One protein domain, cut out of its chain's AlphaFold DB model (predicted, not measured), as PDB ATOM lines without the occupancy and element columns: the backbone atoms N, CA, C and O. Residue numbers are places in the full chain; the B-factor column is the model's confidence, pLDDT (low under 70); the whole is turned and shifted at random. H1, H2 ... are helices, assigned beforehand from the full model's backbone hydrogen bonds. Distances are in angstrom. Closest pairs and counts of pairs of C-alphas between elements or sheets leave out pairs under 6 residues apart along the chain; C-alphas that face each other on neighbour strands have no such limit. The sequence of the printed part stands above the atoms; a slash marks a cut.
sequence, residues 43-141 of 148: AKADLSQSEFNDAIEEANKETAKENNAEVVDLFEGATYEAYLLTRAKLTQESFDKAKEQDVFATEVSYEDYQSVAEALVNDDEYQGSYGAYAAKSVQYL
ATOM      1  N   ALA A  43     -49.233 -41.052   0.132       92.50
ATOM      2  CA  ALA A  43     -48.903 -41.315   1.531       92.50
ATOM      3  C   ALA A  43     -50.140 -41.458   2.434       92.50
ATOM      4  O   ALA A  43     -50.131 -42.301   3.330       92.50
ATOM      5  N   LYS A  44     -51.198 -40.667   2.187       92.69
ATOM      6  CA  LYS A  44     -52.495 -40.781   2.882       92.69
ATOM      7  C   LYS A  44     -53.217 -42.087   2.562       92.69
ATOM      8  O   LYS A  44     -53.931 -42.606   3.415       92.69
ATOM      9  N   ALA A  45     -53.089 -42.566   1.324       90.69
ATOM     10  CA  ALA A  45     -53.671 -43.835   0.901       90.69
ATOM     11  C   ALA A  45     -52.923 -45.036   1.501       90.69
ATOM     12  O   ALA A  45     -53.560 -46.041   1.804       90.69
ATOM     13  N   ASP A  46     -51.607 -44.910   1.690       91.12
ATOM     14  CA  ASP A  46     -50.764 -45.953   2.284       91.12
ATOM     15  C   ASP A  46     -50.932 -46.058   3.805       91.12
ATOM     16  O   ASP A  46     -50.896 -47.155   4.358       91.12
ATOM     17  N   LEU A  47     -51.093 -44.923   4.490       92.00
ATOM     18  CA  LEU A  47     -51.309 -44.877   5.932       92.00
ATOM     19  C   LEU A  47     -52.156 -43.662   6.279       92.00
ATOM     20  O   LEU A  47     -51.700 -42.525   6.168       92.00
ATOM     21  N   SER A  48     -53.379 -43.908   6.729       94.00
ATOM     22  CA  SER A  48     -54.274 -42.854   7.189       94.00
ATOM     23  C   SER A  48     -53.841 -42.288   8.543       94.00
ATOM     24  O   SER A  48     -53.099 -42.907   9.308       94.00
ATOM     25  N   GLN A  49     -54.382 -41.121   8.900       94.94
ATOM     26  CA  GLN A  49     -54.129 -40.513  10.208       94.94
ATOM     27  C   GLN A  49     -54.573 -41.416  11.368       94.94
ATOM     28  O   GLN A  49     -53.908 -41.453  12.399       94.94
ATOM     29  N   SER A  50     -55.692 -42.136  11.208       94.62
ATOM     30  CA  SER A  50     -56.172 -43.063  12.238       94.62
ATOM     31  C   SER A  50     -55.175 -44.193  12.437       94.62
ATOM     32  O   SER A  50     -54.766 -44.435  13.561       94.62
ATOM     33  N   GLU A  51     -54.720 -44.821  11.352       95.00
ATOM     34  CA  GLU A  51     -53.764 -45.932  11.422       95.00
ATOM     35  C   GLU A  51     -52.406 -45.485  11.981       95.00
ATOM     36  O   GLU A  51     -51.784 -46.212  12.751       95.00
ATOM     37  N   PHE A  52     -51.958 -44.270  11.645       94.69
ATOM     38  CA  PHE A  52     -50.760 -43.669  12.229       94.69
ATOM     39  C   PHE A  52     -50.898 -43.495  13.751       94.69
ATOM     40  O   PHE A  52     -50.013 -43.893  14.508       94.69
ATOM     41  N   ASN A  53     -52.024 -42.938  14.208       93.81
ATOM     42  CA  ASN A  53     -52.285 -42.712  15.629       93.81
ATOM     43  C   ASN A  53     -52.470 -44.027  16.403       93.81
ATOM     44  O   ASN A  53     -51.913 -44.176  17.491       93.81
ATOM     45  N   ASP A  54     -53.204 -44.984  15.833       94.25
ATOM     46  CA  ASP A  54     -53.440 -46.301  16.429       94.25
ATOM     47  C   ASP A  54     -52.113 -47.051  16.618       94.25
ATOM     48  O   ASP A  54     -51.878 -47.639  17.675       94.25
ATOM     49  N   ALA A  55     -51.199 -46.964  15.643       93.12
ATOM     50  CA  ALA A  55     -49.877 -47.578  15.740       93.12
ATOM     51  C   ALA A  55     -49.010 -46.968  16.856       93.12
ATOM     52  O   ALA A  55     -48.294 -47.698  17.546       93.12
ATOM     53  N   ILE A  56     -49.082 -45.647  17.065       92.88
ATOM     54  CA  ILE A  56     -48.415 -44.975  18.194       92.88
ATOM     55  C   ILE A  56     -49.005 -45.454  19.523       92.88
ATOM     56  O   ILE A  56     -48.264 -45.793  20.449       92.88
ATOM     57  N   GLU A  57     -50.335 -45.490  19.630       93.50
ATOM     58  CA  GLU A  57     -51.025 -45.894  20.854       93.50
ATOM     59  C   GLU A  57     -50.720 -47.353  21.221       93.50
ATOM     60  O   GLU A  57     -50.425 -47.649  22.382       93.50
ATOM     61  N   GLU A  58     -50.762 -48.263  20.246       93.00
ATOM     62  CA  GLU A  58     -50.439 -49.677  20.434       93.00
ATOM     63  C   GLU A  58     -48.996 -49.856  20.921       93.00
ATOM     64  O   GLU A  58     -48.775 -50.457  21.975       93.00
ATOM     65  N   ALA A  59     -48.025 -49.240  20.244       91.69
ATOM     66  CA  ALA A  59     -46.619 -49.347  20.618       91.69
ATOM     67  C   ALA A  59     -46.317 -48.739  22.006       91.69
ATOM     68  O   ALA A  59     -45.542 -49.306  22.784       91.69
ATOM     69  N   ASN A  60     -46.960 -47.622  22.368       92.12
ATOM     70  CA  ASN A  60     -46.854 -47.043  23.712       92.12
ATOM     71  C   ASN A  60     -47.449 -47.971  24.784       92.12
ATOM     72  O   ASN A  60     -46.833 -48.165  25.836       92.12
ATOM     73  N   LYS A  61     -48.610 -48.590  24.524       93.44
ATOM     74  CA  LYS A  61     -49.241 -49.557  25.443       93.44
ATOM     75  C   LYS A  61     -48.383 -50.800  25.651       93.44
ATOM     76  O   LYS A  61     -48.221 -51.242  26.790       93.44
ATOM     77  N   GLU A  62     -47.846 -51.367  24.574       92.38
ATOM     78  CA  GLU A  62     -46.959 -52.532  24.641       92.38
ATOM     79  C   GLU A  62     -45.714 -52.217  25.470       92.38
ATOM     80  O   GLU A  62     -45.401 -52.931  26.423       92.38
ATOM     81  N   THR A  63     -45.087 -51.072  25.208       91.12
ATOM     82  CA  THR A  63     -43.893 -50.634  25.937       91.12
ATOM     83  C   THR A  63     -44.180 -50.361  27.413       91.12
ATOM     84  O   THR A  63     -43.389 -50.739  28.280       91.12
ATOM     85  N   ALA A  64     -45.306 -49.721  27.735       94.25
ATOM     86  CA  ALA A  64     -45.709 -49.479  29.119       94.25
ATOM     87  C   ALA A  64     -45.886 -50.799  29.886       94.25
ATOM     88  O   ALA A  64     -45.373 -50.951  30.998       94.25
ATOM     89  N   LYS A  65     -46.525 -51.792  29.250       94.25
ATOM     90  CA  LYS A  65     -46.698 -53.139  29.804       94.25
ATOM     91  C   LYS A  65     -45.361 -53.842  30.040       94.25
ATOM     92  O   LYS A  65     -45.180 -54.437  31.098       94.25
ATOM     93  N   GLU A  66     -44.431 -53.771  29.090       94.69
ATOM     94  CA  GLU A  66     -43.097 -54.374  29.224       94.69
ATOM     95  C   GLU A  66     -42.275 -53.746  30.356       94.69
ATOM     96  O   GLU A  66     -41.544 -54.445  31.059       94.69
ATOM     97  N   ASN A  67     -42.431 -52.439  30.573       92.06
ATOM     98  CA  ASN A  67     -41.679 -51.691  31.579       92.06
ATOM     99  C   ASN A  67     -42.374 -51.593  32.949       92.06
ATOM    100  O   ASN A  67     -41.826 -50.969  33.857       92.06
ATOM    101  N   ASN A  68     -43.554 -52.199  33.129       94.69
ATOM    102  CA  ASN A  68     -44.414 -51.994  34.306       94.69
ATOM    103  C   ASN A  68     -44.649 -50.499  34.620       94.69
ATOM    104  O   ASN A  68     -44.651 -50.091  35.783       94.69
ATOM    105  N   ALA A  69     -44.820 -49.683  33.581       94.25
ATOM    106  CA  ALA A  69     -45.131 -48.261  33.682       94.25
ATOM    107  C   ALA A  69     -46.622 -48.019  33.401       94.25
ATOM    108  O   ALA A  69     -47.242 -48.761  32.642       94.25
ATOM    109  N   GLU A  70     -47.206 -46.974  33.995       87.44
ATOM    110  CA  GLU A  70     -48.599 -46.588  33.709       87.44
ATOM    111  C   GLU A  70     -48.739 -45.904  32.344       87.44
ATOM    112  O   GLU A  70     -49.712 -46.139  31.632       87.44
ATOM    113  N   VAL A  71     -47.764 -45.066  31.976       87.25
ATOM    114  CA  VAL A  71     -47.744 -44.301  30.725       87.25
ATOM    115  C   VAL A  71     -46.313 -44.243  30.199       87.25
ATOM    116  O   VAL A  71     -45.374 -44.012  30.962       87.25
ATOM    117  N   VAL A  72     -46.162 -44.432  28.890       88.38
ATOM    118  CA  VAL A  72     -44.932 -44.185  28.131       88.38
ATOM    119  C   VAL A  72     -45.312 -43.372  26.899       88.38
ATOM    120  O   VAL A  72     -46.361 -43.624  26.308       88.38
ATOM    121  N   ASP A  73     -44.455 -42.430  26.515       88.19
ATOM    122  CA  ASP A  73     -44.530 -41.768  25.218       88.19
ATOM    123  C   ASP A  73     -43.214 -41.959  24.455       88.19
ATOM    124  O   ASP A  73     -42.241 -41.225  24.628       88.19
ATOM    125  N   LEU A  74     -43.152 -43.019  23.649       86.25
ATOM    126  CA  LEU A  74     -41.989 -43.329  22.822       86.25
ATOM    127  C   LEU A  74     -41.881 -42.443  21.583       86.25
ATOM    128  O   LEU A  74     -40.789 -42.354  21.006       86.25
ATOM    129  N   PHE A  75     -42.995 -41.848  21.162       89.12
ATOM    130  CA  PHE A  75     -43.157 -41.163  19.884       89.12
ATOM    131  C   PHE A  75     -43.404 -39.669  20.075       89.12
ATOM    132  O   PHE A  75     -43.885 -39.020  19.154       89.12
ATOM    133  N   GLU A  76     -43.051 -39.118  21.242       85.81
ATOM    134  CA  GLU A  76     -43.154 -37.689  21.534       85.81
ATOM    135  C   GLU A  76     -42.571 -36.867  20.374       85.81
ATOM    136  O   GLU A  76     -41.405 -37.041  20.000       85.81
ATOM    137  N   GLY A  77     -43.404 -35.996  19.797       81.06
ATOM    138  CA  GLY A  77     -43.084 -35.169  18.631       81.06
ATOM    139  C   GLY A  77     -43.579 -35.726  17.291       81.06
ATOM    140  O   GLY A  77     -43.822 -34.946  16.381       81.06
ATOM    141  N   ALA A  78     -43.816 -37.033  17.151       91.00
ATOM    142  CA  ALA A  78     -44.280 -37.614  15.892       91.00
ATOM    143  C   ALA A  78     -45.658 -37.064  15.488       91.00
ATOM    144  O   ALA A  78     -46.665 -37.322  16.148       91.00
ATOM    145  N   THR A  79     -45.714 -36.351  14.362       92.19
ATOM    146  CA  THR A  79     -46.968 -35.847  13.796       92.19
ATOM    147  C   THR A  79     -47.268 -36.504  12.456       92.19
ATOM    148  O   THR A  79     -46.377 -36.797  11.653       92.19
ATOM    149  N   TYR A  80     -48.558 -36.700  12.188       93.44
ATOM    150  CA  TYR A  80     -49.018 -37.202  10.895       93.44
ATOM    151  C   TYR A  80     -48.673 -36.236   9.750       93.44
ATOM    152  O   TYR A  80     -48.383 -36.647   8.632       93.44
ATOM    153  N   GLU A  81     -48.638 -34.939  10.037       93.06
ATOM    154  CA  GLU A  81     -48.226 -33.910   9.088       93.06
ATOM    155  C   GLU A  81     -46.752 -34.045   8.686       93.06
ATOM    156  O   GLU A  81     -46.441 -34.062   7.495       93.06
ATOM    157  N   ALA A  82     -45.850 -34.240   9.657       93.69
ATOM    158  CA  ALA A  82     -44.443 -34.506   9.378       93.69
ATOM    159  C   ALA A  82     -44.264 -35.809   8.588       93.69
ATOM    160  O   ALA A  82     -43.443 -35.853   7.672       93.69
ATOM    161  N   TYR A  83     -45.064 -36.845   8.871       94.88
ATOM    162  CA  TYR A  83     -45.125 -38.056   8.046       94.88
ATOM    163  C   TYR A  83     -45.468 -37.745   6.585       94.88
ATOM    164  O   TYR A  83     -44.703 -38.106   5.686       94.88
ATOM    165  N   LEU A  84     -46.563 -37.021   6.341       94.81
ATOM    166  CA  LEU A  84     -47.004 -36.692   4.986       94.81
ATOM    167  C   LEU A  84     -45.975 -35.849   4.232       94.81
ATOM    168  O   LEU A  84     -45.646 -36.165   3.090       94.81
ATOM    169  N   LEU A  85     -45.420 -34.817   4.869       94.62
ATOM    170  CA  LEU A  85     -44.394 -33.976   4.253       94.62
ATOM    171  C   LEU A  85     -43.077 -34.722   4.024       94.62
ATOM    172  O   LEU A  85     -42.370 -34.455   3.056       94.62
ATOM    173  N   THR A  86     -42.728 -35.689   4.866       94.94
ATOM    174  CA  THR A  86     -41.534 -36.513   4.633       94.94
ATOM    175  C   THR A  86     -41.743 -37.451   3.446       94.94
ATOM    176  O   THR A  86     -40.897 -37.523   2.555       94.94
ATOM    177  N   ARG A  87     -42.922 -38.075   3.343       94.31
ATOM    178  CA  ARG A  87     -43.306 -38.899   2.187       94.31
ATOM    179  C   ARG A  87     -43.501 -38.095   0.898       94.31
ATOM    180  O   ARG A  87     -43.368 -38.662  -0.184       94.31
ATOM    181  N   ALA A  88     -43.749 -36.788   0.995       93.81
ATOM    182  CA  ALA A  88     -43.909 -35.900  -0.154       93.81
ATOM    183  C   ALA A  88     -42.632 -35.734  -1.002       93.81
ATOM    184  O   ALA A  88     -42.731 -35.308  -2.153       93.81
ATOM    185  N   LYS A  89     -41.451 -36.081  -0.457       93.88
ATOM    186  CA  LYS A  89     -40.130 -35.824  -1.062       93.88
ATOM    187  C   LYS A  89     -39.945 -34.347  -1.408       93.88
ATOM    188  O   LYS A  89     -39.709 -33.985  -2.562       93.88
ATOM    189  N   LEU A  90     -40.086 -33.504  -0.392       95.00
ATOM    190  CA  LEU A  90     -40.016 -32.063  -0.531       95.00
ATOM    191  C   LEU A  90     -38.727 -31.626  -1.217       95.00
ATOM    192  O   LEU A  90     -37.623 -32.096  -0.920       95.00
ATOM    193  N   THR A  91     -38.881 -30.640  -2.088       96.19
ATOM    194  CA  THR A  91     -37.764 -29.796  -2.504       96.19
ATOM    195  C   THR A  91     -37.198 -29.047  -1.298       96.19
ATOM    196  O   THR A  91     -37.885 -28.851  -0.294       96.19
ATOM    197  N   GLN A  92     -35.956 -28.571  -1.403       97.25
ATOM    198  CA  GLN A  92     -35.356 -27.764  -0.339       97.25
ATOM    199  C   GLN A  92     -36.204 -26.523  -0.010       97.25
ATOM    200  O   GLN A  92     -36.386 -26.203   1.156       97.25
ATOM    201  N   GLU A  93     -36.798 -25.875  -1.019       95.81
ATOM    202  CA  GLU A  93     -37.674 -24.715  -0.806       95.81
ATOM    203  C   GLU A  93     -38.913 -25.072   0.032       95.81
ATOM    204  O   GLU A  93     -39.277 -24.341   0.955       95.81
ATOM    205  N   SER A  94     -39.576 -26.188  -0.279       95.44
ATOM    206  CA  SER A  94     -40.748 -26.646   0.475       95.44
ATOM    207  C   SER A  94     -40.370 -27.096   1.888       95.44
ATOM    208  O   SER A  94     -41.111 -26.830   2.834       95.44
ATOM    209  N   PHE A  95     -39.208 -27.735   2.045       96.06
ATOM    210  CA  PHE A  95     -38.659 -28.122   3.344       96.06
ATOM    211  C   PHE A  95     -38.357 -26.909   4.230       96.06
ATOM    212  O   PHE A  95     -38.764 -26.885   5.391       96.06
ATOM    213  N   ASP A  96     -37.714 -25.873   3.688       94.56
ATOM    214  CA  ASP A  96     -37.408 -24.653   4.439       94.56
ATOM    215  C   ASP A  96     -38.701 -23.977   4.934       94.56
ATOM    216  O   ASP A  96     -38.790 -23.581   6.096       94.56
ATOM    217  N   LYS A  97     -39.760 -23.956   4.113       93.38
ATOM    218  CA  LYS A  97     -41.090 -23.466   4.530       93.38
ATOM    219  C   LYS A  97     -41.752 -24.336   5.598       93.38
ATOM    220  O   LYS A  97     -42.485 -23.807   6.429       93.38
ATOM    221  N   ALA A  98     -41.530 -25.649   5.573       92.25
ATOM    222  CA  ALA A  98     -42.018 -26.558   6.609       92.25
ATOM    223  C   ALA A  98     -41.330 -26.309   7.956       92.25
ATOM    224  O   ALA A  98     -41.980 -26.379   8.997       92.25
ATOM    225  N   LYS A  99     -40.045 -25.936   7.940       92.12
ATOM    226  CA  LYS A  99     -39.327 -25.487   9.140       92.12
ATOM    227  C   LYS A  99     -39.831 -24.142   9.654       92.12
ATOM    228  O   LYS A  99     -39.982 -23.976  10.855       92.12
ATOM    229  N   GLU A 100     -40.115 -23.190   8.764       90.75
ATOM    230  CA  GLU A 100     -40.701 -21.891   9.144       90.75
ATOM    231  C   GLU A 100     -42.094 -22.019   9.784       90.75
ATOM    232  O   GLU A 100     -42.527 -21.105  10.483       90.75
ATOM    233  N   GLN A 101     -42.795 -23.126   9.529       89.00
ATOM    234  CA  GLN A 101     -44.123 -23.430  10.071       89.00
ATOM    235  C   GLN A 101     -44.082 -24.459  11.208       89.00
ATOM    236  O   GLN A 101     -45.117 -25.019  11.550       89.00
ATOM    237  N   ASP A 102     -42.902 -24.708  11.788       88.94
ATOM    238  CA  ASP A 102     -42.697 -25.606  12.931       88.94
ATOM    239  C   ASP A 102     -43.160 -27.061  12.699       88.94
ATOM    240  O   ASP A 102     -43.374 -27.815  13.648       88.94
ATOM    241  N   VAL A 103     -43.266 -27.498  11.439       89.56
ATOM    242  CA  VAL A 103     -43.545 -28.907  11.107       89.56
ATOM    243  C   VAL A 103     -42.291 -29.752  11.300       89.56
ATOM    244  O   VAL A 103     -42.345 -30.861  11.832       89.56
ATOM    245  N   PHE A 104     -41.149 -29.203  10.883       91.69
ATOM    246  CA  PHE A 104     -39.836 -29.792  11.104       91.69
ATOM    247  C   PHE A 104     -39.004 -28.943  12.057       91.69
ATOM    248  O   PHE A 104     -39.080 -27.714  12.051       91.69
ATOM    249  N   ALA A 105     -38.171 -29.603  12.855       88.19
ATOM    250  CA  ALA A 105     -37.309 -28.948  13.819       88.19
ATOM    251  C   ALA A 105     -36.285 -28.037  13.126       88.19
ATOM    252  O   ALA A 105     -35.710 -28.365  12.083       88.19
ATOM    253  N   THR A 106     -36.026 -26.876  13.726       87.31
ATOM    254  CA  THR A 106     -35.134 -25.853  13.156       87.31
ATOM    255  C   THR A 106     -33.697 -26.344  12.949       87.31
ATOM    256  O   THR A 106     -32.996 -25.863  12.057       87.31
ATOM    257  N   GLU A 107     -33.270 -27.323  13.737       89.75
ATOM    258  CA  GLU A 107     -31.952 -27.948  13.720       89.75
ATOM    259  C   GLU A 107     -31.790 -29.033  12.649       89.75
ATOM    260  O   GLU A 107     -30.657 -29.375  12.315       89.75
ATOM    261  N   VAL A 108     -32.887 -29.549  12.086       91.31
ATOM    262  CA  VAL A 108     -32.843 -30.601  11.061       91.31
ATOM    263  C   VAL A 108     -32.300 -30.009   9.765       91.31
ATOM    264  O   VAL A 108     -32.775 -28.969   9.290       91.31
ATOM    265  N   SER A 109     -31.284 -30.652   9.191       95.69
ATOM    266  CA  SER A 109     -30.755 -30.270   7.884       95.69
ATOM    267  C   SER A 109     -31.595 -30.874   6.754       95.69
ATOM    268  O   SER A 109     -32.301 -31.865   6.946       95.69
ATOM    269  N   TYR A 110     -31.517 -30.290   5.553       96.50
ATOM    270  CA  TYR A 110     -32.198 -30.866   4.389       96.50
ATOM    271  C   TYR A 110     -31.650 -32.259   4.033       96.50
ATOM    272  O   TYR A 110     -32.406 -33.115   3.592       96.50
ATOM    273  N   GLU A 111     -30.361 -32.509   4.274       96.69
ATOM    274  CA  GLU A 111     -29.728 -33.816   4.055       96.69
ATOM    275  C   GLU A 111     -30.287 -34.883   5.008       96.69
ATOM    276  O   GLU A 111     -30.665 -35.967   4.562       96.69
ATOM    277  N   ASP A 112     -30.428 -34.557   6.299       94.38
ATOM    278  CA  ASP A 112     -31.039 -35.463   7.282       94.38
ATOM    279  C   ASP A 112     -32.493 -35.777   6.906       94.38
ATOM    280  O   ASP A 112     -32.914 -36.936   6.911       94.38
ATOM    281  N   TYR A 113     -33.251 -34.747   6.516       95.62
ATOM    282  CA  TYR A 113     -34.609 -34.901   6.000       95.62
ATOM    283  C   TYR A 113     -34.659 -35.836   4.785       95.62
ATOM    284  O   TYR A 113     -35.471 -36.763   4.757       95.62
ATOM    285  N   GLN A 114     -33.792 -35.620   3.790       95.44
ATOM    286  CA  GLN A 114     -33.757 -36.432   2.574       95.44
ATOM    287  C   GLN A 114     -33.449 -37.894   2.887       95.44
ATOM    288  O   GLN A 114     -34.113 -38.777   2.347       95.44
ATOM    289  N   SER A 115     -32.508 -38.157   3.797       93.00
ATOM    290  CA  SER A 115     -32.173 -39.522   4.207       93.00
ATOM    291  C   SER A 115     -33.387 -40.259   4.781       93.00
ATOM    292  O   SER A 115     -33.643 -41.407   4.414       93.00
ATOM    293  N   VAL A 116     -34.188 -39.592   5.619       92.38
ATOM    294  CA  VAL A 116     -35.424 -40.176   6.162       92.38
ATOM    295  C   VAL A 116     -36.499 -40.329   5.079       92.38
ATOM    296  O   VAL A 116     -37.165 -41.363   5.017       92.38
ATOM    297  N   ALA A 117     -36.658 -39.341   4.194       93.31
ATOM    298  CA  ALA A 117     -37.617 -39.397   3.092       93.31
ATOM    299  C   ALA A 117     -37.338 -40.557   2.122       93.31
ATOM    300  O   ALA A 117     -38.266 -41.221   1.662       93.31
ATOM    301  N   GLU A 118     -36.067 -40.836   1.835       90.75
ATOM    302  CA  GLU A 118     -35.657 -41.983   1.024       90.75
ATOM    303  C   GLU A 118     -35.911 -43.315   1.743       90.75
ATOM    304  O   GLU A 118     -36.427 -44.254   1.132       90.75
ATOM    305  N   ALA A 119     -35.618 -43.384   3.046       87.12
ATOM    306  CA  ALA A 119     -35.832 -44.581   3.859       87.12
ATOM    307  C   ALA A 119     -37.319 -44.950   4.015       87.12
ATOM    308  O   ALA A 119     -37.652 -46.130   4.064       87.12
ATOM    309  N   LEU A 120     -38.221 -43.965   4.064       86.69
ATOM    310  CA  LEU A 120     -39.668 -44.208   4.140       86.69
ATOM    311  C   LEU A 120     -40.290 -44.671   2.817       86.69
ATOM    312  O   LEU A 120     -41.432 -45.122   2.819       86.69
ATOM    313  N   VAL A 121     -39.593 -44.515   1.690       74.12
ATOM    314  CA  VAL A 121     -40.112 -44.870   0.359       74.12
ATOM    315  C   VAL A 121     -39.587 -46.223  -0.117       74.12
ATOM    316  O   VAL A 121     -40.288 -46.919  -0.844       74.12
ATOM    317  N   ASN A 122     -38.388 -46.617   0.308       64.94
ATOM    318  CA  ASN A 122     -37.788 -47.912  -0.027       64.94
ATOM    319  C   ASN A 122     -38.207 -49.010   0.971       64.94
ATOM    320  O   ASN A 122     -37.359 -49.704   1.525       64.94
ATOM    321  N   ASP A 123     -39.515 -49.155   1.194       60.38
ATOM    322  CA  ASP A 123     -40.161 -49.989   2.230       60.38
ATOM    323  C   ASP A 123     -40.016 -51.519   2.031       60.38
ATOM    324  O   ASP A 123     -40.740 -52.321   2.616       60.38
ATOM    325  N   ASP A 124     -39.055 -51.961   1.221       51.41
ATOM    326  CA  ASP A 124     -38.846 -53.376   0.897       51.41
ATOM    327  C   ASP A 124     -38.344 -54.199   2.110       51.41
ATOM    328  O   ASP A 124     -38.289 -55.430   2.048       51.41
ATOM    329  N   GLU A 125     -37.973 -53.545   3.221       50.72
ATOM    330  CA  GLU A 125     -37.278 -54.167   4.358       50.72
ATOM    331  C   GLU A 125     -38.059 -54.227   5.684       50.72
ATOM    332  O   GLU A 125     -37.647 -54.975   6.579       50.72
ATOM    333  N   TYR A 126     -39.185 -53.521   5.858       56.84
ATOM    334  CA  TYR A 126     -39.833 -53.457   7.175       56.84
ATOM    335  C   TYR A 126     -40.916 -54.533   7.374       56.84
ATOM    336  O   TYR A 126     -42.066 -54.387   6.981       56.84
ATOM    337  N   GLN A 127     -40.572 -55.631   8.060       52.25
ATOM    338  CA  GLN A 127     -41.518 -56.713   8.408       52.25
ATOM    339  C   GLN A 127     -42.374 -56.435   9.669       52.25
ATOM    340  O   GLN A 127     -42.861 -57.372  10.302       52.25
ATOM    341  N   GLY A 128     -42.534 -55.168  10.072       63.88
ATOM    342  CA  GLY A 128     -43.244 -54.752  11.294       63.88
ATOM    343  C   GLY A 128     -44.458 -53.846  11.043       63.88
ATOM    344  O   GLY A 128     -44.896 -53.676   9.910       63.88
ATOM    345  N   SER A 129     -45.003 -53.238  12.107       78.75
ATOM    346  CA  SER A 129     -46.059 -52.217  11.984       78.75
ATOM    347  C   SER A 129     -45.495 -50.967  11.301       78.75
ATOM    348  O   SER A 129     -44.766 -50.188  11.923       78.75
ATOM    349  N   TYR A 130     -45.815 -50.790  10.014       85.88
ATOM    350  CA  TYR A 130     -45.382 -49.648   9.203       85.88
ATOM    351  C   TYR A 130     -45.732 -48.306   9.867       85.88
ATOM    352  O   TYR A 130     -44.908 -47.397   9.882       85.88
ATOM    353  N   GLY A 131     -46.898 -48.202  10.518       88.50
ATOM    354  CA  GLY A 131     -47.304 -46.987  11.231       88.50
ATOM    355  C   GLY A 131     -46.352 -46.597  12.368       88.50
ATOM    356  O   GLY A 131     -45.956 -45.438  12.468       88.50
ATOM    357  N   ALA A 132     -45.903 -47.563  13.176       88.56
ATOM    358  CA  ALA A 132     -44.958 -47.300  14.262       88.56
ATOM    359  C   ALA A 132     -43.564 -46.933  13.726       88.56
ATOM    360  O   ALA A 132     -42.900 -46.050  14.269       88.56
ATOM    361  N   TYR A 133     -43.125 -47.563  12.632       89.06
ATOM    362  CA  TYR A 133     -41.883 -47.192  11.945       89.06
ATOM    363  C   TYR A 133     -41.942 -45.774  11.373       89.06
ATOM    364  O   TYR A 133     -41.028 -44.976  11.600       89.06
ATOM    365  N   ALA A 134     -43.037 -45.439  10.691       90.81
ATOM    366  CA  ALA A 134     -43.275 -44.115  10.140       90.81
ATOM    367  C   ALA A 134     -43.261 -43.051  11.244       90.81
ATOM    368  O   ALA A 134     -42.523 -42.069  11.141       90.81
ATOM    369  N   ALA A 135     -43.991 -43.288  12.339       91.25
ATOM    370  CA  ALA A 135     -44.012 -42.409  13.503       91.25
ATOM    371  C   ALA A 135     -42.618 -42.227  14.117       91.25
ATOM    372  O   ALA A 135     -42.189 -41.099  14.364       91.25
ATOM    373  N   LYS A 136     -41.866 -43.320  14.309       90.12
ATOM    374  CA  LYS A 136     -40.509 -43.257  14.868       90.12
ATOM    375  C   LYS A 136     -39.547 -42.483  13.974       90.12
ATOM    376  O   LYS A 136     -38.677 -41.778  14.477       90.12
ATOM    377  N   SER A 137     -39.694 -42.618  12.661       90.12
ATOM    378  CA  SER A 137     -38.836 -41.950  11.686       90.12
ATOM    379  C   SER A 137     -39.044 -40.438  11.713       90.12
ATOM    380  O   SER A 137     -38.076 -39.682  11.783       90.12
ATOM    381  N   VAL A 138     -40.302 -39.985  11.735       90.81
ATOM    382  CA  VAL A 138     -40.607 -38.545  11.710       90.81
ATOM    383  C   VAL A 138     -40.515 -37.869  13.070       90.81
ATOM    384  O   VAL A 138     -40.289 -36.664  13.124       90.81
ATOM    385  N   GLN A 139     -40.572 -38.623  14.169       89.75
ATOM    386  CA  GLN A 139     -40.247 -38.115  15.504       89.75
ATOM    387  C   GLN A 139     -38.914 -37.350  15.523       89.75
ATOM    388  O   GLN A 139     -38.818 -36.298  16.143       89.75
ATOM    389  N   TYR A 140     -37.876 -37.844  14.844       84.62
ATOM    390  CA  TYR A 140     -36.569 -37.174  14.834       84.62
ATOM    391  C   TYR A 140     -36.540 -35.895  13.995       84.62
ATOM    392  O   TYR A 140     -35.648 -35.071  14.178       84.62
ATOM    393  N   LEU A 141     -37.501 -35.737  13.085       87.12
ATOM    394  CA  LEU A 141     -37.612 -34.571  12.218       87.12
ATOM    395  C   LEU A 141     -38.445 -33.451  12.843       87.12
ATOM    396  O   LEU A 141     -38.426 -32.339  12.331       87.12
TER     397      LEU A 141
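AT A GLANCE: This is residues 43 to 141 of the 148 residues of an uncharacterized protein of Sporosarcina sp. P16b (UniProt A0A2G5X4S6). H5 and H6 run nearly side by side in opposite ways, and the short helix H3 packs on both at about right angles. The long helix H2 crosses H6 and reaches to one end of the long axis, where the link of residues 68 to 79 folds back toward H3; H4 lies at the other end, and the loop of residues 122 to 128 sticks out. The printed part has 99 residues, with six named helices in the order H1 to H6 and no named strand, in the class all helix. The whole is compact, with a radius of gyration of the C-alphas of 13.9 A, yet elongated in outline, spanning 44 by 28 by 21 A.

HOW THE PARTS SIT: Start at H1, residues 43 to 46, which only just touches H3, residues 80 to 87, with 3 pairs of C-alphas within 8 A; the closest are those of Ala 43 and Leu 84, 6.1 A apart. H1 and H2, residues 49 to 67, meet only through their link. H2 touches H6, residues 130 to 139, with residues 51 to 59 alone, about perpendicular at 85 degrees; look at the C-alphas of Phe 52 and Gly 131, the closest, 4.9 A apart. H2 also only just touches H3, with 3 pairs of C-alphas within 8 A, closest at Gln 49 and Tyr 80, 6.1 A. H3 is the hub, touching four helices. It touches H6 about perpendicular at 87 degrees, with the C-alphas of Tyr 83 and Val 138 closest at 5.8 A. It also touches H5, residues 110 to 119, again at 87 degrees, with the C-alphas of Thr 86 and Ala 117 closest at 5.1 A. H4, residues 92 to 100, is near H3, and is close to but not clearly touching H5, the closest C-alphas being those of Gln 92 and Tyr 110, 6.5 A apart. H5 and H6 are close but not clearly touching, at a shallow tilt of 8 degrees, opposite ways; their closest C-alphas, of Val 116 and Ser 137, are 6.7 A apart. In H2, H3, H4, H5 and H6 every pair of O i and N i+4 is within hydrogen-bond range, while H1 is too short for such a pair.

IN THESE COORDINATES: Find C-alpha 43, where H1 begins, at (-48.903, -41.315, 1.531). From C-alpha 49 at (-54.129, -40.513, 10.208), H2 runs 27.1 A to C-alpha 67. H3 measures 10.6 A and H4 12.4 A from first to last C-alpha. Then follow H5 for 14.2 A and H6 for 14.1 A, the latter ending with C-alpha 139 at (-40.247, -38.115, 15.504).

THE WHOLE: Look for the two C-alphas farthest apart at Asn 68 and Glu 93, 45.0 A from each other. The printed part has no cut, and the link from H2 to H3, 12 residues, is long. The mean pLDDT of the printed part is 89.2, and residues 122 to 128, which stand free, are under 70.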